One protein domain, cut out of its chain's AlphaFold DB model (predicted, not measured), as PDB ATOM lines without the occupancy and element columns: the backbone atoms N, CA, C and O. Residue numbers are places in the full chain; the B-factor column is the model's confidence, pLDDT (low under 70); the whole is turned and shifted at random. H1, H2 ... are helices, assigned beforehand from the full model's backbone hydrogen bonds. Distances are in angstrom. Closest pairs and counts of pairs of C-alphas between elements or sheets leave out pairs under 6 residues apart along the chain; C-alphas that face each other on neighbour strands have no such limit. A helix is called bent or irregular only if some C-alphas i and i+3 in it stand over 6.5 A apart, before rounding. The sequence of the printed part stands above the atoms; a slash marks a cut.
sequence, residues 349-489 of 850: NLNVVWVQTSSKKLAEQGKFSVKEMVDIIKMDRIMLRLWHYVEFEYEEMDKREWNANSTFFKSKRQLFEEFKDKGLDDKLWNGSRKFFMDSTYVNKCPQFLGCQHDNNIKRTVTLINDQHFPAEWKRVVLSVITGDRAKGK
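What this domain is: This is residues 349 to 489 of the 850 residues of an uncharacterized protein of Chara braunii (UniProt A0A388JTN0). One long helix, H2, runs through the middle like an axle, and the shorter helices H5, H6, H7 and H8 pack round its residues 375 to 391, mostly crossing it. At one end a small head, made of residues 349 to 369 with the short helix H1, sits beyond the start of H2; H3 lies by the other end, and the chain folds back from it to H4, near H2. The printed part has 141 residues, with nine named helices, H1 to H9 in order along the chain, and no named strand; the class is all helix. The whole is compact, with a radius of gyration of the C-alphas of 16.2 A and spans of 49 by 40 by 30 A.

How they stand to each other: Begin at the first residues, where residues 352 to 353 pair, parallel, with residues 368 to 369, a stretch too short to be a named strand. Between them comes H1, residues 360 to 364, which touches no helix. A tight link leads to H2, residues 370 to 394, the hub, which touches four helices. After a tight link, H3, residues 399 to 404, is close to H2 but not clearly touching, with the C-alphas of Phe 392 and Trp 402 closest at 7.9 A. H4, residues 412 to 418, is likewise close to H2 but not clearly touching: the closest C-alphas, of Leu 384 and Lys 412, are 7.1 A apart. H5, residues 426 to 436, touches residues 376 to 383 of H2, about perpendicular at 84 degrees, with the closest C-alphas, of Met 379 and Phe 436, 6.2 A apart. H6, residues 439 to 442, touches residues 375 to 382 of H2, closest at the C-alphas of Ile 382 and Val 442, 6.4 A. H7, residues 457 to 464, touches residues 385 to 389 of H2 at a steep tilt of 69 degrees, only just short of about perpendicular, opposite ways; look at the C-alphas of Tyr 389 and Thr 460, the closest, 7.2 A apart. H3 and H7 only just touch, with 3 pairs of C-alphas within 8 A, the closest being Trp 402 and Ile 457 at 6.8 A. H8, residues 471 to 481, touches residues 383 to 391 of H2 at a steep tilt of 63 degrees, the same way, with the C-alphas of Trp 387 and Val 477 closest at 6.4 A. H5 and H8 only just touch, with 3 pairs of C-alphas within 8 A, the closest being Phe 435 and Trp 473 at 6.9 A; their shallow tilt is 25 degrees, opposite ways. H9, residues 484 to 487, is close to H8 but not clearly touching, with the C-alphas of Ser 479 and Arg 485 closest at 5.9 A. Every O i to N i+4 pair is within hydrogen-bond range in H1, H2, H4, H7 and H8, against 1 of 2 in H3 and 4 of 7 in H5; H6 and H9 are too short for such a pair.

Where its parts are: Find C-alpha 360 at (102.084, 91.764, 186.655), where H1 begins. H2 starts at C-alpha 370, (98.407, 84.283, 174.291), and runs 35.9 A to C-alpha 394 at (103.707, 109.274, 149.080). H3 measures 8.8 A, H4 10.0 A, H5 16.0 A, H7 10.8 A and H8 15.4 A. H5 is neither bent nor irregular, but only just: C-alphas 431 and 434 are 6.4 A apart. H1, H6 and H9 are short, at 6.1, 4.8 and 5.3 A; H9 ends at C-alpha 487, (118.420, 113.877, 161.166).

The domain as a whole: The two C-alphas farthest apart are those of Lys 361 and Arg 400, 49.9 A. The printed part has no cut, and its one long link is H6 to H7, residues 443 to 456. The mean pLDDT of the printed part is 75.9; look for values under 70 in, among others, residues 403 to 408, 446 to 456 and 483 to 489.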
ATOM      1  N   ASN A 349     109.165  78.881 172.371       70.56
ATOM      2  CA  ASN A 349     110.305  79.557 173.005       70.56
ATOM      3  C   ASN A 349     109.975  80.123 174.404       70.56
ATOM      4  O   ASN A 349     110.668  81.013 174.887       70.56
ATOM      5  N   LEU A 350     108.891  79.659 175.042       77.06
ATOM      6  CA  LEU A 350     108.440  80.033 176.392       77.06
ATOM      7  C   LEU A 350     108.216  81.543 176.631       77.06
ATOM      8  O   LEU A 350     108.059  81.963 177.783       77.06
ATOM      9  N   ASN A 351     108.163  82.353 175.569       76.38
ATOM     10  CA  ASN A 351     107.937  83.804 175.599       76.38
ATOM     11  C   ASN A 351     106.445  84.163 175.684       76.38
ATOM     12  O   ASN A 351     106.084  85.259 176.116       76.38
ATOM     13  N   VAL A 352     105.571  83.238 175.276       80.62
ATOM     14  CA  VAL A 352     104.112  83.370 175.322       80.62
ATOM     15  C   VAL A 352     103.538  82.262 176.202       80.62
ATOM     16  O   VAL A 352     103.798  81.083 175.979       80.62
ATOM     17  N   VAL A 353     102.740  82.635 177.201       78.69
ATOM     18  CA  VAL A 353     102.144  81.721 178.186       78.69
ATOM     19  C   VAL A 353     100.645  81.574 177.925       78.69
ATOM     20  O   VAL A 353      99.951  82.557 177.650       78.69
ATOM     21  N   TRP A 354     100.129  80.345 178.033       74.12
ATOM     22  CA  TRP A 354      98.755  79.973 177.664       74.12
ATOM     23  C   TRP A 354      97.684  80.399 178.689       74.12
ATOM     24  O   TRP A 354      96.893  79.601 179.183       74.12
ATOM     25  N   VAL A 355      97.659  81.692 179.016       69.44
ATOM     26  CA  VAL A 355      96.685  82.333 179.909       69.44
ATOM     27  C   VAL A 355      95.830  83.360 179.163       69.44
ATOM     28  O   VAL A 355      96.264  83.973 178.190       69.44
ATOM     29  N   GLN A 356      94.598  83.562 179.634       58.50
ATOM     30  CA  GLN A 356      93.615  84.455 179.003       58.50
ATOM     31  C   GLN A 356      93.808  85.943 179.332       58.50
ATOM     32  O   GLN A 356      93.391  86.808 178.562       58.50
ATOM     33  N   THR A 357      94.422  86.239 180.473       60.31
ATOM     34  CA  THR A 357      94.679  87.595 180.973       60.31
ATOM     35  C   THR A 357      96.125  87.685 181.430       60.31
ATOM     36  O   THR A 357      96.604  86.779 182.118       60.31
ATOM     37  N   SER A 358      96.808  88.780 181.105       68.88
ATOM     38  CA  SER A 358      98.121  89.072 181.669       68.88
ATOM     39  C   SER A 358      98.069  89.279 183.175       68.88
ATOM     40  O   SER A 358      97.048  89.623 183.772       68.88
ATOM     41  N   SER A 359      99.224  89.077 183.796       73.56
ATOM     42  CA  SER A 359      99.463  89.398 185.192       73.56
ATOM     43  C   SER A 359     100.754  90.194 185.305       73.56
ATOM     44  O   SER A 359     101.658  90.056 184.479       73.56
ATOM     45  N   LYS A 360     100.872  90.988 186.372       72.50
ATOM     46  CA  LYS A 360     102.084  91.764 186.655       72.50
ATOM     47  C   LYS A 360     103.343  90.880 186.697       72.50
ATOM     48  O   LYS A 360     104.373  91.298 186.188       72.50
ATOM     49  N   LYS A 361     103.220  89.636 187.184       72.00
ATOM     50  CA  LYS A 361     104.305  88.640 187.208       72.00
ATOM     51  C   LYS A 361     104.784  88.216 185.815       72.00
ATOM     52  O   LYS A 361     105.971  87.981 185.646       72.00
ATOM     53  N   LEU A 362     103.889  88.121 184.826       72.50
ATOM     54  CA  LEU A 362     104.268  87.770 183.450       72.50
ATOM     55  C   LEU A 362     105.040  88.917 182.791       72.50
ATOM     56  O   LEU A 362     106.115  88.690 182.244       72.50
ATOM     57  N   ALA A 363     104.568  90.155 182.962       68.06
ATOM     58  CA  ALA A 363     105.290  91.347 182.517       68.06
ATOM     59  C   ALA A 363     106.655  91.505 183.222       68.06
ATOM     60  O   ALA A 363     107.643  91.850 182.580       68.06
ATOM     61  N   GLU A 364     106.742  91.190 184.520       74.19
ATOM     62  CA  GLU A 364     108.002  91.144 185.286       74.19
ATOM     63  C   GLU A 364     108.965  90.040 184.810       74.19
ATOM     64  O   GLU A 364     110.171  90.172 184.996       74.19
ATOM     65  N   GLN A 365     108.454  88.985 184.168       72.38
ATOM     66  CA  GLN A 365     109.230  87.921 183.518       72.38
ATOM     67  C   GLN A 365     109.492  88.177 182.020       72.38
ATOM     68  O   GLN A 365     110.099  87.335 181.366       72.38
ATOM     69  N   GLY A 366     109.023  89.299 181.457       73.88
ATOM     70  CA  GLY A 366     109.127  89.592 180.020       73.88
ATOM     71  C   GLY A 366     108.243  88.719 179.116       73.88
ATOM     72  O   GLY A 366     108.462  88.687 177.908       73.88
ATOM     73  N   LYS A 367     107.256  88.008 179.682       79.38
ATOM     74  CA  LYS A 367     106.395  87.049 178.973       79.38
ATOM     75  C   LYS A 367     105.021  87.635 178.662       79.38
ATOM     76  O   LYS A 367     104.426  88.332 179.483       79.38
ATOM     77  N   PHE A 368     104.486  87.281 177.499       80.19
ATOM     78  CA  PHE A 368     103.164  87.699 177.031       80.19
ATOM     79  C   PHE A 368     102.109  86.632 177.333       80.19
ATOM     80  O   PHE A 368     102.400  85.436 177.327       80.19
ATOM     81  N   SER A 369     100.859  87.035 177.546       83.12
ATOM     82  CA  SER A 369      99.727  86.110 177.420       83.12
ATOM     83  C   SER A 369      99.464  85.776 175.946       83.12
ATOM     84  O   SER A 369      99.747  86.587 175.059       83.12
ATOM     85  N   VAL A 370      98.863  84.614 175.659       80.94
ATOM     86  CA  VAL A 370      98.407  84.283 174.291       80.94
ATOM     87  C   VAL A 370      97.509  85.387 173.729       80.94
ATOM     88  O   VAL A 370      97.686  85.775 172.578       80.94
ATOM     89  N   LYS A 371      96.608  85.960 174.542       82.12
ATOM     90  CA  LYS A 371      95.735  87.058 174.102       82.12
ATOM     91  C   LYS A 371      96.536  88.292 173.665       82.12
ATOM     92  O   LYS A 371      96.300  88.802 172.576       82.12
ATOM     93  N   GLU A 372      97.501  88.741 174.467       82.50
ATOM     94  CA  GLU A 372      98.352  89.885 174.103       82.50
ATOM     95  C   GLU A 372      99.188  89.609 172.860       82.50
ATOM     96  O   GLU A 372      99.363  90.512 172.053       82.50
ATOM     97  N   MET A 373      99.682  88.382 172.670       83.88
ATOM     98  CA  MET A 373     100.426  88.038 171.460       83.88
ATOM     99  C   MET A 373      99.523  88.041 170.215       83.88
ATOM    100  O   MET A 373      99.945  88.523 169.166       83.88
ATOM    101  N   VAL A 374      98.270  87.578 170.320       82.50
ATOM    102  CA  VAL A 374      97.272  87.709 169.241       82.50
ATOM    103  C   VAL A 374      96.991  89.184 168.936       82.50
ATOM    104  O   VAL A 374      97.048  89.583 167.773       82.50
ATOM    105  N   ASP A 375      96.753  90.002 169.965       84.06
ATOM    106  CA  ASP A 375      96.519  91.443 169.824       84.06
ATOM    107  C   ASP A 375      97.745  92.141 169.185       84.06
ATOM    108  O   ASP A 375      97.592  92.896 168.228       84.06
ATOM    109  N   ILE A 376      98.973  91.816 169.616       85.38
ATOM    110  CA  ILE A 376     100.247  92.302 169.047       85.38
ATOM    111  C   ILE A 376     100.412  91.914 167.574       85.38
ATOM    112  O   ILE A 376     100.856  92.738 166.774       85.38
ATOM    113  N   ILE A 377     100.070  90.679 167.196       81.38
ATOM    114  CA  ILE A 377     100.164  90.225 165.804       81.38
ATOM    115  C   ILE A 377      99.135  90.958 164.933       81.38
ATOM    116  O   ILE A 377      99.487  91.439 163.856       81.38
ATOM    117  N   LYS A 378      97.899  91.128 165.420       82.56
ATOM    118  CA  LYS A 378      96.864  91.910 164.730       82.56
ATOM    119  C   LYS A 378      97.252  93.395 164.592       82.56
ATOM    120  O   LYS A 378      97.048  93.970 163.524       82.56
ATOM    121  N   MET A 379      97.872  93.995 165.617       87.06
ATOM    122  CA  MET A 379      98.451  95.349 165.557       87.06
ATOM    123  C   MET A 379      99.574  95.439 164.514       87.06
ATOM    124  O   MET A 379      99.548  96.332 163.672       87.06
ATOM    125  N   ASP A 380     100.522  94.495 164.506       85.44
ATOM    126  CA  ASP A 380     101.590  94.449 163.498       85.44
ATOM    127  C   ASP A 380     101.024  94.339 162.069       85.44
ATOM    128  O   ASP A 380     101.544  94.990 161.161       85.44
ATOM    129  N   ARG A 381      99.947  93.562 161.861       84.25
ATOM    130  CA  ARG A 381      99.275  93.425 160.558       84.25
ATOM    131  C   ARG A 381      98.678  94.747 160.073       84.25
ATOM    132  O   ARG A 381      98.939  95.134 158.933       84.25
ATOM    133  N   ILE A 382      97.903  95.449 160.906       86.12
ATOM    134  CA  ILE A 382      97.304  96.732 160.500       86.12
ATOM    135  C   ILE A 382      98.366  97.825 160.334       86.12
ATOM    136  O   ILE A 382      98.320  98.555 159.348       86.12
ATOM    137  N   MET A 383      99.374  97.885 161.210       89.25
ATOM    138  CA  MET A 383     100.504  98.811 161.074       89.25
ATOM    139  C   MET A 383     101.229  98.625 159.740       89.25
ATOM    140  O   MET A 383     101.465  99.607 159.036       89.25
ATOM    141  N   LEU A 384     101.510  97.376 159.354       86.44
ATOM    142  CA  LEU A 384     102.144  97.041 158.078       86.44
ATOM    143  C   LEU A 384     101.233  97.328 156.874       86.44
ATOM    144  O   LEU A 384     101.720  97.793 155.848       86.44
ATOM    145  N   ARG A 385      99.912  97.115 156.972       83.81
ATOM    146  CA  ARG A 385      98.977  97.473 155.887       83.81
ATOM    147  C   ARG A 385      98.867  98.986 155.685       83.81
ATOM    148  O   ARG A 385      98.794  99.443 154.548       83.81
ATOM    149  N   LEU A 386      98.848  99.747 156.779       87.56
ATOM    150  CA  LEU A 386      98.794 101.207 156.746       87.56
ATOM    151  C   LEU A 386     100.130 101.821 156.313       87.56
ATOM    152  O   LEU A 386     100.102 102.832 155.621       87.56
ATOM    153  N   TRP A 387     101.272 101.202 156.641       89.50
ATOM    154  CA  TRP A 387     102.577 101.621 156.115       89.50
ATOM    155  C   TRP A 387     102.576 101.615 154.588       89.50
ATOM    156  O   TRP A 387     102.746 102.667 153.986       89.50
ATOM    157  N   HIS A 388     102.285 100.463 153.972       85.50
ATOM    158  CA  HIS A 388     102.235 100.340 152.512       85.50
ATOM    159  C   HIS A 388     101.247 101.324 151.873       85.50
ATOM    160  O   HIS A 388     101.463 101.756 150.750       85.50
ATOM    161  N   TYR A 389     100.158 101.691 152.558       83.88
ATOM    162  CA  TYR A 389      99.243 102.713 152.047       83.88
ATOM    163  C   TYR A 389      99.853 104.117 152.072       83.88
ATOM    164  O   TYR A 389      99.696 104.852 151.108       83.88
ATOM    165  N   VAL A 390     100.553 104.488 153.146       85.38
ATOM    166  CA  VAL A 390     101.240 105.787 153.248       85.38
ATOM    167  C   VAL A 390     102.421 105.868 152.275       85.38
ATOM    168  O   VAL A 390     102.660 106.925 151.710       85.38
ATOM    169  N   GLU A 391     103.109 104.753 152.035       83.75
ATOM    170  CA  GLU A 391     104.150 104.588 151.013       83.75
ATOM    171  C   GLU A 391     103.567 104.753 149.595       83.75
ATOM    172  O   GLU A 391     103.999 105.629 148.855       83.75
ATOM    173  N   PHE A 392     102.487 104.030 149.270       83.56
ATOM    174  CA  PHE A 392     101.729 104.169 148.015       83.56
ATOM    175  C   PHE A 392     101.189 105.595 147.782       83.56
ATOM    176  O   PHE A 392     101.174 106.079 146.653       83.56
ATOM    177  N   GLU A 393     100.721 106.262 148.842       81.75
ATOM    178  CA  GLU A 393     100.212 107.638 148.799       81.75
ATOM    179  C   GLU A 393     101.342 108.666 148.610       81.75
ATOM    180  O   GLU A 393     101.143 109.660 147.921       81.75
ATOM    181  N   TYR A 394     102.522 108.417 149.188       80.25
ATOM    182  CA  TYR A 394     103.707 109.274 149.080       80.25
ATOM    183  C   TYR A 394     104.418 109.142 147.722       80.25
ATOM    184  O   TYR A 394     104.936 110.128 147.206       80.25
ATOM    185  N   GLU A 395     104.434 107.945 147.131       80.19
ATOM    186  CA  GLU A 395     105.066 107.670 145.830       80.19
ATOM    187  C   GLU A 395     104.130 107.919 144.621       80.19
ATOM    188  O   GLU A 395     104.498 107.617 143.489       80.19
ATOM    189  N   GLU A 396     102.924 108.466 144.842       78.31
ATOM    190  CA  GLU A 396     101.877 108.744 143.829       78.31
ATOM    191  C   GLU A 396     101.544 107.561 142.881       78.31
ATOM    192  O   GLU A 396     101.091 107.756 141.750       78.31
ATOM    193  N   MET A 397     101.745 106.321 143.340       72.19
ATOM    194  CA  MET A 397     101.694 105.108 142.507       72.19
ATOM    195  C   MET A 397     100.335 104.870 141.826       72.19
ATOM    196  O   MET A 397      99.268 105.213 142.356       72.19
ATOM    197  N   ASP A 398     100.330 104.195 140.667       74.31
ATOM    198  CA  ASP A 398      99.059 103.922 139.991       74.31
ATOM    199  C   ASP A 398      98.250 102.843 140.719       74.31
ATOM    200  O   ASP A 398      98.741 101.818 141.200       74.31
ATOM    201  N   LYS A 399      96.929 103.024 140.718       72.38
ATOM    202  CA  LYS A 399      95.986 102.107 141.363       72.38
ATOM    203  C   LYS A 399      96.046 100.699 140.767       72.38
ATOM    204  O   LYS A 399      95.632  99.764 141.452       72.38
ATOM    205  N   ARG A 400      96.546 100.495 139.542       69.19
ATOM    206  CA  ARG A 400      96.784  99.148 138.996       69.19
ATOM    207  C   ARG A 400      97.915  98.437 139.725       69.19
ATOM    208  O   ARG A 400      97.782  97.241 139.942       69.19
ATOM    209  N   GLU A 401      98.966  99.132 140.147       69.75
ATOM    210  CA  GLU A 401     100.145  98.521 140.773       69.75
ATOM    211  C   GLU A 401      99.780  97.889 142.116       69.75
ATOM    212  O   GLU A 401      99.999  96.693 142.301       69.75
ATOM    213  N   TRP A 402      99.068  98.626 142.975       72.38
ATOM    214  CA  TRP A 402      98.496  98.099 144.222       72.38
ATOM    215  C   TRP A 402      97.601  96.859 143.992       72.38
ATOM    216  O   TRP A 402      97.548  95.957 144.830       72.38
ATOM    217  N   ASN A 403      96.880  96.792 142.865       64.88
ATOM    218  CA  ASN A 403      95.987  95.669 142.551       64.88
ATOM    219  C   ASN A 403      96.679  94.505 141.799       64.88
ATOM    220  O   ASN A 403      96.148  93.394 141.823       64.88
ATOM    221  N   ALA A 404      97.819  94.723 141.134       59.59
ATOM    222  CA  ALA A 404      98.444  93.759 140.220       59.59
ATOM    223  C   ALA A 404      99.806  93.220 140.694       59.59
ATOM    224  O   ALA A 404     100.113  92.058 140.431       59.59
ATOM    225  N   ASN A 405     100.608  94.024 141.401       54.84
ATOM    226  CA  ASN A 405     101.948  93.638 141.840       54.84
ATOM    227  C   ASN A 405     101.926  93.000 143.234       54.84
ATOM    228  O   ASN A 405     101.822  93.680 144.254       54.84
ATOM    229  N   SER A 406     102.152  91.685 143.292       55.50
ATOM    230  CA  SER A 406     102.518  90.995 144.540       55.50
ATOM    231  C   SER A 406     103.878  91.449 145.093       55.50
ATOM    232  O   SER A 406     104.156  91.245 146.269       55.50
ATOM    233  N   THR A 407     104.710  92.084 144.262       59.28
ATOM    234  CA  THR A 407     106.045  92.605 144.596       59.28
ATOM    235  C   THR A 407     106.034  93.918 145.379       59.28
ATOM    236  O   THR A 407     107.040  94.232 146.006       59.28
ATOM    237  N   PHE A 408     104.927  94.673 145.376       69.31
ATOM    238  CA  PHE A 408     104.821  95.927 146.135       69.31
ATOM    239  C   PHE A 408     104.708  95.691 147.651       69.31
ATOM    240  O   PHE A 408     105.245  96.455 148.448       69.31
ATOM    241  N   PHE A 409     104.032  94.615 148.069       73.69
ATOM    242  CA  PHE A 409     103.826  94.309 149.484       73.69
ATOM    243  C   PHE A 409     105.072  93.659 150.098       73.69
ATOM    244  O   PHE A 409     105.252  92.439 150.068       73.69
ATOM    245  N   LYS A 410     105.924  94.493 150.690       78.25
ATOM    246  CA  LYS A 410     107.152  94.122 151.393       78.25
ATOM    247  C   LYS A 410     106.820  93.387 152.700       78.25
ATOM    248  O   LYS A 410     105.897  93.735 153.440       78.25
ATOM    249  N   SER A 411     107.601  92.365 153.045       74.19
ATOM    250  CA  SER A 411     107.547  91.792 154.398       74.19
ATOM    251  C   SER A 411     108.121  92.779 155.422       74.19
ATOM    252  O   SER A 411     108.991  93.583 155.083       74.19
ATOM    253  N   LYS A 412     107.723  92.668 156.705       78.44
ATOM    254  CA  LYS A 412     108.300  93.498 157.786       78.44
ATOM    255  C   LYS A 412     109.839  93.468 157.767       78.44
ATOM    256  O   LYS A 412     110.450  94.496 158.015       78.44
ATOM    257  N   ARG A 413     110.468  92.326 157.444       75.88
ATOM    258  CA  ARG A 413     111.938  92.206 157.381       75.88
ATOM    259  C   ARG A 413     112.545  93.051 156.258       75.88
ATOM    260  O   ARG A 413     113.497  93.769 156.521       75.88
ATOM    261  N   GLN A 414     112.000  92.991 155.043       79.94
ATOM    262  CA  GLN A 414     112.505  93.782 153.907       79.94
ATOM    263  C   GLN A 414     112.381  95.284 154.188       79.94
ATOM    264  O   GLN A 414     113.359  96.015 154.091       79.94
ATOM    265  N   LEU A 415     111.200  95.698 154.647       84.56
ATOM    266  CA  LEU A 415     110.887  97.071 155.042       84.56
ATOM    267  C   LEU A 415     111.775  97.562 156.207       84.56
ATOM    268  O   LEU A 415     112.128  98.737 156.267       84.56
ATOM    269  N   PHE A 416     112.192  96.673 157.114       84.19
ATOM    270  CA  PHE A 416     113.132  97.005 158.190       84.19
ATOM    271  C   PHE A 416     114.568  97.224 157.710       84.19
ATOM    272  O   PHE A 416     115.220  98.118 158.236       84.19
ATOM    273  N   GLU A 417     115.063  96.453 156.738       86.81
ATOM    274  CA  GLU A 417     116.399  96.693 156.170       86.81
ATOM    275  C   GLU A 417     116.416  97.955 155.287       86.81
ATOM    276  O   GLU A 417     117.364  98.730 155.340       86.81
ATOM    277  N   GLU A 418     115.345  98.207 154.528       85.88
ATOM    278  CA  GLU A 418     115.225  99.350 153.611       85.88
ATOM    279  C   GLU A 418     115.148 100.710 154.329       85.88
ATOM    280  O   GLU A 418     115.776 101.681 153.908       85.88
ATOM    281  N   PHE A 419     114.414 100.789 155.445       83.56
ATOM    282  CA  PHE A 419     114.241 102.031 156.214       83.56
ATOM    283  C   PHE A 419     115.133 102.114 157.471       83.56
ATOM    284  O   PHE A 419     115.000 103.044 158.273       83.56
ATOM    285  N   LYS A 420     116.081 101.179 157.622       83.56
ATOM    286  CA  LYS A 420     117.041 101.062 158.736       83.56
ATOM    287  C   LYS A 420     117.792 102.366 159.008       83.56
ATOM    288  O   LYS A 420     117.685 102.955 160.086       83.56
ATOM    289  N   ASP A 421     118.484 102.870 157.989       76.06
ATOM    290  CA  ASP A 421     119.318 104.073 158.087       76.06
ATOM    291  C   ASP A 421     118.486 105.359 158.194       76.06
ATOM    292  O   ASP A 421     118.935 106.354 158.761       76.06
ATOM    293  N   LYS A 422     117.223 105.306 157.747       77.44
ATOM    294  CA  LYS A 422     116.217 106.366 157.920       77.44
ATOM    295  C   LYS A 422     115.604 106.407 159.334       77.44
ATOM    296  O   LYS A 422     114.801 107.291 159.633       77.44
ATOM    297  N   GLY A 423     116.007 105.500 160.228       74.75
ATOM    298  CA  GLY A 423     115.599 105.488 161.634       74.75
ATOM    299  C   GLY A 423     114.399 104.595 161.951       74.75
ATOM    300  O   GLY A 423     113.721 104.841 162.954       74.75
ATOM    301  N   LEU A 424     114.127 103.572 161.133       86.19
ATOM    302  CA  LEU A 424     113.222 102.490 161.515       86.19
ATOM    303  C   LEU A 424     113.950 101.460 162.384       86.19
ATOM    304  O   LEU A 424     114.931 100.857 161.959       86.19
ATOM    305  N   ASP A 425     113.437 101.223 163.588       84.00
ATOM    306  CA  ASP A 425     113.894 100.146 164.460       84.00
ATOM    307  C   ASP A 425     112.714  99.468 165.185       84.00
ATOM    308  O   ASP A 425     111.568  99.940 165.181       84.00
ATOM    309  N   ASP A 426     112.984  98.330 165.832       81.75
ATOM    310  CA  ASP A 426     111.963  97.615 166.601       81.75
ATOM    311  C   ASP A 426     111.472  98.412 167.818       81.75
ATOM    312  O   ASP A 426     110.352  98.199 168.276       81.75
ATOM    313  N   LYS A 427     112.252  99.360 168.347       83.81
ATOM    314  CA  LYS A 427     111.842 100.193 169.484       83.81
ATOM    315  C   LYS A 427     110.757 101.191 169.064       83.81
ATOM    316  O   LYS A 427     109.762 101.337 169.775       83.81
ATOM    317  N   LEU A 428     110.906 101.818 167.899       82.38
ATOM    318  CA  LEU A 428     109.916 102.677 167.258       82.38
ATOM    319  C   LEU A 428     108.664 101.886 166.890       82.38
ATOM    320  O   LEU A 428     107.558 102.297 167.241       82.38
ATOM    321  N   TRP A 429     108.823 100.735 166.232       85.25
ATOM    322  CA  TRP A 429     107.692  99.901 165.826       85.25
ATOM    323  C   TRP A 429     106.907  99.380 167.035       85.25
ATOM    324  O   TRP A 429     105.714  99.649 167.170       85.25
ATOM    325  N   ASN A 430     107.574  98.710 167.978       82.44
ATOM    326  CA  ASN A 430     106.927  98.186 169.183       82.44
ATOM    327  C   ASN A 430     106.303  99.320 170.024       82.44
ATOM    328  O   ASN A 430     105.197  99.158 170.538       82.44
ATOM    329  N   GLY A 431     106.962 100.483 170.108       79.69
ATOM    330  CA  GLY A 431     106.450 101.681 170.783       79.69
ATOM    331  C   GLY A 431     105.275 102.373 170.079       79.69
ATOM    332  O   GLY A 431     104.561 103.146 170.721       79.69
ATOM    333  N   SER A 432     105.037 102.088 168.795       82.12
ATOM    334  CA  SER A 432     103.927 102.650 168.009       82.12
ATOM    335  C   SER A 432     102.635 101.833 168.112       82.12
ATOM    336  O   SER A 432     101.560 102.361 167.837       82.12
ATOM    337  N   ARG A 433     102.683 100.591 168.623       85.88
ATOM    338  CA  ARG A 433     101.474  99.783 168.901       85.88
ATOM    339  C   ARG A 433     100.473 100.471 169.840       85.88
ATOM    340  O   ARG A 433      99.282 100.185 169.774       85.88
ATOM    341  N   LYS A 434     100.927 101.428 170.662       85.69
ATOM    342  CA  LYS A 434     100.074 102.278 171.517       85.69
ATOM    343  C   LYS A 434      98.975 103.030 170.749       85.69
ATOM    344  O   LYS A 434      97.961 103.374 171.340       85.69
ATOM    345  N   PHE A 435      99.163 103.274 169.450       83.31
ATOM    346  CA  PHE A 435      98.172 103.932 168.594       83.31
ATOM    347  C   PHE A 435      97.041 102.990 168.133       83.31
ATOM    348  O   PHE A 435      96.051 103.448 167.579       83.31
ATOM    349  N   PHE A 436      97.168 101.680 168.373       87.00
ATOM    350  CA  PHE A 436      96.282 100.631 167.853       87.00
ATOM    351  C   PHE A 436      95.558  99.854 168.965       87.00
ATOM    352  O   PHE A 436      95.250  98.677 168.816       87.00
ATOM    353  N   MET A 437      95.291 100.498 170.107       82.56
ATOM    354  CA  MET A 437      94.675  99.841 171.270       82.56
ATOM    355  C   MET A 437      93.186  99.490 171.097       82.56
ATOM    356  O   MET A 437      92.681  98.648 171.840       82.56
ATOM    357  N   ASP A 438      92.477 100.092 170.135       83.19
ATOM    358  CA  ASP A 438      91.094  99.721 169.817       83.19
ATOM    359  C   ASP A 438      91.047  98.452 168.954       83.19
ATOM    360  O   ASP A 438      91.228  98.479 167.734       83.19
ATOM    361  N   SER A 439      90.743  97.322 169.592       79.62
ATOM    362  CA  SER A 439      90.584  96.042 168.903       79.62
ATOM    363  C   SER A 439      89.424  96.032 167.902       79.62
ATOM    364  O   SER A 439      89.466  95.249 166.955       79.62
ATOM    365  N   THR A 440      88.413  96.899 168.036       83.25
ATOM    366  CA  THR A 440      87.317  96.996 167.057       83.25
ATOM    367  C   THR A 440      87.781  97.647 165.758       83.25
ATOM    368  O   THR A 440      87.362  97.210 164.688       83.25
ATOM    369  N   TYR A 441      88.700  98.615 165.824       84.62
ATOM    370  CA  TYR A 441      89.377  99.166 164.652       84.62
ATOM    371  C   TYR A 441      90.388  98.177 164.064       84.62
ATOM    372  O   TYR A 441      90.329  97.876 162.873       84.62
ATOM    373  N   VAL A 442      91.258  97.587 164.892       83.31
ATOM    374  CA  VAL A 442      92.274  96.622 164.434       83.31
ATOM    375  C   VAL A 442      91.638  95.413 163.729       83.31
ATOM    376  O   VAL A 442      92.134  94.980 162.689       83.31
ATOM    377  N   ASN A 443      90.506  94.899 164.226       81.75
ATOM    378  CA  ASN A 443      89.785  93.784 163.599       81.75
ATOM    379  C   ASN A 443      89.121  94.139 162.251       81.75
ATOM    380  O   ASN A 443      88.764  93.223 161.513       81.75
ATOM    381  N   LYS A 444      88.986  95.424 161.880       82.12
ATOM    382  CA  LYS A 444      88.578  95.818 160.514       82.12
ATOM    383  C   LYS A 444      89.688  95.561 159.495       82.12
ATOM    384  O   LYS A 444      89.397  95.503 158.301       82.12
ATOM    385  N   CYS A 445      90.948  95.429 159.929       76.94
ATOM    386  CA  CYS A 445      92.061  95.171 159.024       76.94
ATOM    387  C   CYS A 445      91.872  93.826 158.309       76.94
ATOM    388  O   CYS A 445      91.883  92.783 158.977       76.94
ATOM    389  N   PRO A 446      91.785  93.823 156.964       68.19
ATOM    390  CA  PRO A 446      91.695  92.593 156.200       68.19
ATOM    391  C   PRO A 446      92.882  91.667 156.486       68.19
ATOM    392  O   PRO A 446      93.980  92.125 156.825       68.19
ATOM    393  N   GLN A 447      92.632  90.361 156.406       64.56
ATOM    394  CA  GLN A 447      93.561  89.345 156.893       64.56
ATOM    395  C   GLN A 447      94.810  89.212 156.018       64.56
ATOM    396  O   GLN A 447      95.875  88.944 156.561       64.56
ATOM    397  N   PHE A 448      94.722  89.437 154.702       59.72
ATOM    398  CA  PHE A 448      95.815  89.147 153.775       59.72
ATOM    399  C   PHE A 448      96.447  90.420 153.201       59.72
ATOM    400  O   PHE A 448      95.766  91.332 152.733       59.72
ATOM    401  N   LEU A 449      97.778  90.454 153.167       55.53
ATOM    402  CA  LEU A 449      98.549  91.441 152.408       55.53
ATOM    403  C   LEU A 449      98.858  90.862 151.017       55.53
ATOM    404  O   LEU A 449      99.295  89.720 150.910       55.53
ATOM    405  N   GLY A 450      98.595  91.628 149.955       48.72
ATOM    406  CA  GLY A 450      99.008  91.308 148.579       48.72
ATOM    407  C   GLY A 450      98.350  90.116 147.861       48.72
ATOM    408  O   GLY A 450      98.717  89.848 146.720       48.72
ATOM    409  N   CYS A 451      97.387  89.393 148.449       52.09
ATOM    410  CA  CYS A 451      96.731  88.274 147.751       52.09
ATOM    411  C   CYS A 451      95.643  88.748 146.762       52.09
ATOM    412  O   CYS A 451      95.033  89.801 146.954       52.09
ATOM    413  N   GLN A 452      95.314  87.942 145.743       48.44
ATOM    414  CA  GLN A 452      94.293  88.276 144.723       48.44
ATOM    415  C   GLN A 452      92.856  88.456 145.264       48.44
ATOM    416  O   GLN A 452      91.952  88.820 144.514       48.44
ATOM    417  N   HIS A 453      92.617  88.189 146.550       48.78
ATOM    418  CA  HIS A 453      91.328  88.404 147.217       48.78
ATOM    419  C   HIS A 453      91.347  89.584 148.203       48.78
ATOM    420  O   HIS A 453      90.319  89.876 148.822       48.78
ATOM    421  N   ASP A 454      92.490  90.264 148.364       54.38
ATOM    422  CA  ASP A 454      92.692  91.336 149.353       54.38
ATOM    423  C   ASP A 454      93.626  92.480 148.895       54.38
ATOM    424  O   ASP A 454      93.822  93.467 149.606       54.38
ATOM    425  N   ASN A 455      94.119  92.400 147.661       60.06
ATOM    426  CA  ASN A 455      94.752  93.468 146.881       60.06
ATOM    427  C   ASN A 455      93.838  94.685 146.616       60.06
ATOM    428  O   ASN A 455      94.297  95.690 146.094       60.06
ATOM    429  N   ASN A 456      92.549  94.650 146.961       63.88
ATOM    430  CA  ASN A 456      91.628  95.747 146.662       63.88
ATOM    431  C   ASN A 456      91.877  96.982 147.554       63.88
ATOM    432  O   ASN A 456      91.464  97.018 148.719       63.88
ATOM    433  N   ILE A 457      92.472  98.028 146.968       75.44
ATOM    434  CA  ILE A 457      92.787  99.314 147.620       75.44
ATOM    435  C   ILE A 457      91.611  99.922 148.400       75.44
ATOM    436  O   ILE A 457      91.818 100.520 149.455       75.44
ATOM    437  N   LYS A 458      90.363  99.706 147.953       77.25
ATOM    438  CA  LYS A 458      89.160 100.248 148.609       77.25
ATOM    439  C   LYS A 458      89.042  99.811 150.070       77.25
ATOM    440  O   LYS A 458      88.612 100.618 150.885       77.25
ATOM    441  N   ARG A 459      89.458  98.581 150.416       76.06
ATOM    442  CA  ARG A 459      89.443  98.100 151.811       76.06
ATOM    443  C   ARG A 459      90.431  98.860 152.692       76.06
ATOM    444  O   ARG A 459      90.129  99.126 153.850       76.06
ATOM    445  N   THR A 460      91.597  99.218 152.157       80.62
ATOM    446  CA  THR A 460      92.595  99.994 152.903       80.62
ATOM    447  C   THR A 460      92.156 101.451 153.037       80.62
ATOM    448  O   THR A 460      92.207 101.988 154.136       80.62
ATOM    449  N   VAL A 461      91.593 102.052 151.983       82.69
ATOM    450  CA  VAL A 461      90.987 103.399 152.042       82.69
ATOM    451  C   VAL A 461      89.878 103.475 153.103       82.69
ATOM    452  O   VAL A 461      89.803 104.457 153.836       82.69
ATOM    453  N   THR A 462      89.061 102.428 153.277       84.75
ATOM    454  CA  THR A 462      88.070 102.388 154.373       84.75
ATOM    455  C   THR A 462      88.667 102.256 155.780       84.75
ATOM    456  O   THR A 462      87.952 102.525 156.734       84.75
ATOM    457  N   LEU A 463      89.947 101.883 155.937       84.94
ATOM    458  CA  LEU A 463      90.653 101.943 157.231       84.94
ATOM    459  C   LEU A 463      91.237 103.331 157.512       84.94
ATOM    460  O   LEU A 463      91.347 103.703 158.677       84.94
ATOM    461  N   ILE A 464      91.629 104.065 156.466       84.56
ATOM    462  CA  ILE A 464      92.140 105.445 156.548       84.56
ATOM    463  C   ILE A 464      90.997 106.415 156.869       84.56
ATOM    464  O   ILE A 464      91.139 107.294 157.709       84.56
ATOM    465  N   ASN A 465      89.837 106.212 156.239       84.88
ATOM    466  CA  ASN A 465      88.641 107.040 156.419       84.88
ATOM    467  C   ASN A 465      87.797 106.648 157.653       84.88
ATOM    468  O   ASN A 465      86.664 107.112 157.792       84.88
ATOM    469  N   ASP A 466      88.293 105.763 158.523       87.00
ATOM    470  CA  ASP A 466      87.610 105.372 159.759       87.00
ATOM    471  C   ASP A 466      87.930 106.369 160.881       87.00
ATOM    472  O   ASP A 466      89.074 106.790 161.034       87.00
ATOM    473  N   GLN A 467      86.949 106.704 161.722       85.06
ATOM    474  CA  GLN A 467      87.125 107.680 162.810       85.06
ATOM    475  C   GLN A 467      88.197 107.292 163.854       85.06
ATOM    476  O   GLN A 467      88.582 108.130 164.665       85.06
ATOM    477  N   HIS A 468      88.642 106.031 163.870       83.12
ATOM    478  CA  HIS A 468      89.671 105.516 164.781       83.12
ATOM    479  C   HIS A 468      91.057 105.395 164.113       83.12
ATOM    480  O   HIS A 468      91.964 104.806 164.698       83.12
ATOM    481  N   PHE A 469      91.236 105.917 162.891       85.06
ATOM    482  CA  PHE A 469      92.529 105.939 162.206       85.06
ATOM    483  C   PHE A 469      93.555 106.801 162.970       85.06
ATOM    484  O   PHE A 469      93.327 108.001 163.149       85.06
ATOM    485  N   PRO A 470      94.704 106.244 163.396       81.75
ATOM    486  CA  PRO A 470      95.711 107.013 164.117       81.75
ATOM    487  C   PRO A 470      96.553 107.865 163.161       81.75
ATOM    488  O   PRO A 470      97.518 107.387 162.552       81.75
ATOM    489  N   ALA A 471      96.239 109.159 163.078       77.12
ATOM    490  CA  ALA A 471      97.019 110.141 162.320       77.12
ATOM    491  C   ALA A 471      98.491 110.202 162.784       77.12
ATOM    492  O   ALA A 471      99.399 110.438 161.986       77.12
ATOM    493  N   GLU A 472      98.749 109.908 164.058       75.81
ATOM    494  CA  GLU A 472     100.078 109.802 164.669       75.81
ATOM    495  C   GLU A 472     100.918 108.714 163.994       75.81
ATOM    496  O   GLU A 472     102.120 108.896 163.811       75.81
ATOM    497  N   TRP A 473     100.298 107.601 163.581       83.19
ATOM    498  CA  TRP A 473     101.001 106.549 162.850       83.19
ATOM    499  C   TRP A 473     101.405 107.031 161.459       83.19
ATOM    500  O   TRP A 473     102.569 106.891 161.102       83.19
ATOM    501  N   LYS A 474     100.508 107.688 160.706       81.81
ATOM    502  CA  LYS A 474     100.861 108.275 159.398       81.81
ATOM    503  C   LYS A 474     101.999 109.292 159.518       81.81
ATOM    504  O   LYS A 474     102.936 109.229 158.725       81.81
ATOM    505  N   ARG A 475     101.983 110.150 160.547       74.88
ATOM    506  CA  ARG A 475     103.095 111.072 160.855       74.88
ATOM    507  C   ARG A 475     104.406 110.327 161.154       74.88
ATOM    508  O   ARG A 475     105.449 110.709 160.633       74.88
ATOM    509  N   VAL A 476     104.366 109.238 161.931       75.94
ATOM    510  CA  VAL A 476     105.546 108.392 162.199       75.94
ATOM    511  C   VAL A 476     106.089 107.734 160.927       75.94
ATOM    512  O   VAL A 476     107.302 107.757 160.736       75.94
ATOM    513  N   VAL A 477     105.227 107.186 160.064       82.19
ATOM    514  CA  VAL A 477     105.635 106.543 158.803       82.19
ATOM    515  C   VAL A 477     106.270 107.561 157.854       82.19
ATOM    516  O   VAL A 477     107.404 107.357 157.430       82.19
ATOM    517  N   LEU A 478     105.603 108.692 157.589       77.31
ATOM    518  CA  LEU A 478     106.134 109.752 156.719       77.31
ATOM    519  C   LEU A 478     107.499 110.260 157.205       77.31
ATOM    520  O   LEU A 478     108.436 110.326 156.420       77.31
ATOM    521  N   SER A 479     107.640 110.509 158.511       75.00
ATOM    522  CA  SER A 479     108.888 110.956 159.153       75.00
ATOM    523  C   SER A 479     110.062 109.967 159.018       75.00
ATOM    524  O   SER A 479     111.225 110.365 159.131       75.00
ATOM    525  N   VAL A 480     109.780 108.679 158.773       77.56
ATOM    526  CA  VAL A 480     110.797 107.694 158.380       77.56
ATOM    527  C   VAL A 480     111.002 107.694 156.863       77.56
ATOM    528  O   VAL A 480     112.146 107.694 156.427       77.56
ATOM    529  N   ILE A 481     109.946 107.738 156.044       81.38
ATOM    530  CA  ILE A 481     110.072 107.722 154.574       81.38
ATOM    531  C   ILE A 481     110.918 108.905 154.065       81.38
ATOM    532  O   ILE A 481     111.845 108.690 153.275       81.38
ATOM    533  N   THR A 482     110.687 110.116 154.590       74.31
ATOM    534  CA  THR A 482     111.468 111.339 154.301       74.31
ATOM    535  C   THR A 482     112.875 111.339 154.913       74.31
ATOM    536  O   THR A 482     113.705 112.184 154.573       74.31
ATOM    537  N   GLY A 483     113.165 110.412 155.833       65.19
ATOM    538  CA  GLY A 483     114.427 110.344 156.572       65.19
ATOM    539  C   GLY A 483     114.610 111.432 157.638       65.19
ATOM    540  O   GLY A 483     115.703 111.552 158.192       65.19
ATOM    541  N   ASP A 484     113.577 112.215 157.968       59.44
ATOM    542  CA  ASP A 484     113.665 113.277 158.985       59.44
ATOM    543  C   ASP A 484     114.049 112.723 160.373       59.44
ATOM    544  O   ASP A 484     114.809 113.346 161.118       59.44
ATOM    545  N   ARG A 485     113.644 111.484 160.682       56.22
ATOM    546  CA  ARG A 485     114.066 110.752 161.891       56.22
ATOM    547  C   ARG A 485     115.555 110.430 161.983       56.22
ATOM    548  O   ARG A 485     116.064 110.319 163.098       56.22
ATOM    549  N   ALA A 486     116.260 110.288 160.862       47.75
ATOM    550  CA  ALA A 486     117.709 110.086 160.878       47.75
ATOM    551  C   ALA A 486     118.461 111.379 161.229       47.75
ATOM    552  O   ALA A 486     119.510 111.322 161.873       47.75
ATOM    553  N   LYS A 487     117.895 112.538 160.857       49.62
ATOM    554  CA  LYS A 487     118.420 113.877 161.166       49.62
ATOM    555  C   LYS A 487     118.308 114.164 162.671       49.62
ATOM    556  O   LYS A 487     119.286 114.565 163.293       49.62
ATOM    557  N   GLY A 488     117.164 113.831 163.279       42.84
ATOM    558  CA  GLY A 488     116.866 114.019 164.710       42.84
ATOM    559  C   GLY A 488     117.606 113.104 165.704       42.84
ATOM    560  O   GLY A 488     117.059 112.773 166.756       42.84
ATOM    561  N   LYS A 489     118.839 112.659 165.413       39.09
ATOM    562  CA  LYS A 489     119.672 111.903 166.377       39.09
ATOM    563  C   LYS A 489     120.365 112.790 167.427       39.09
ATOM    564  O   LYS A 489     120.914 112.251 168.389       39.09
TER     565      LYS A 489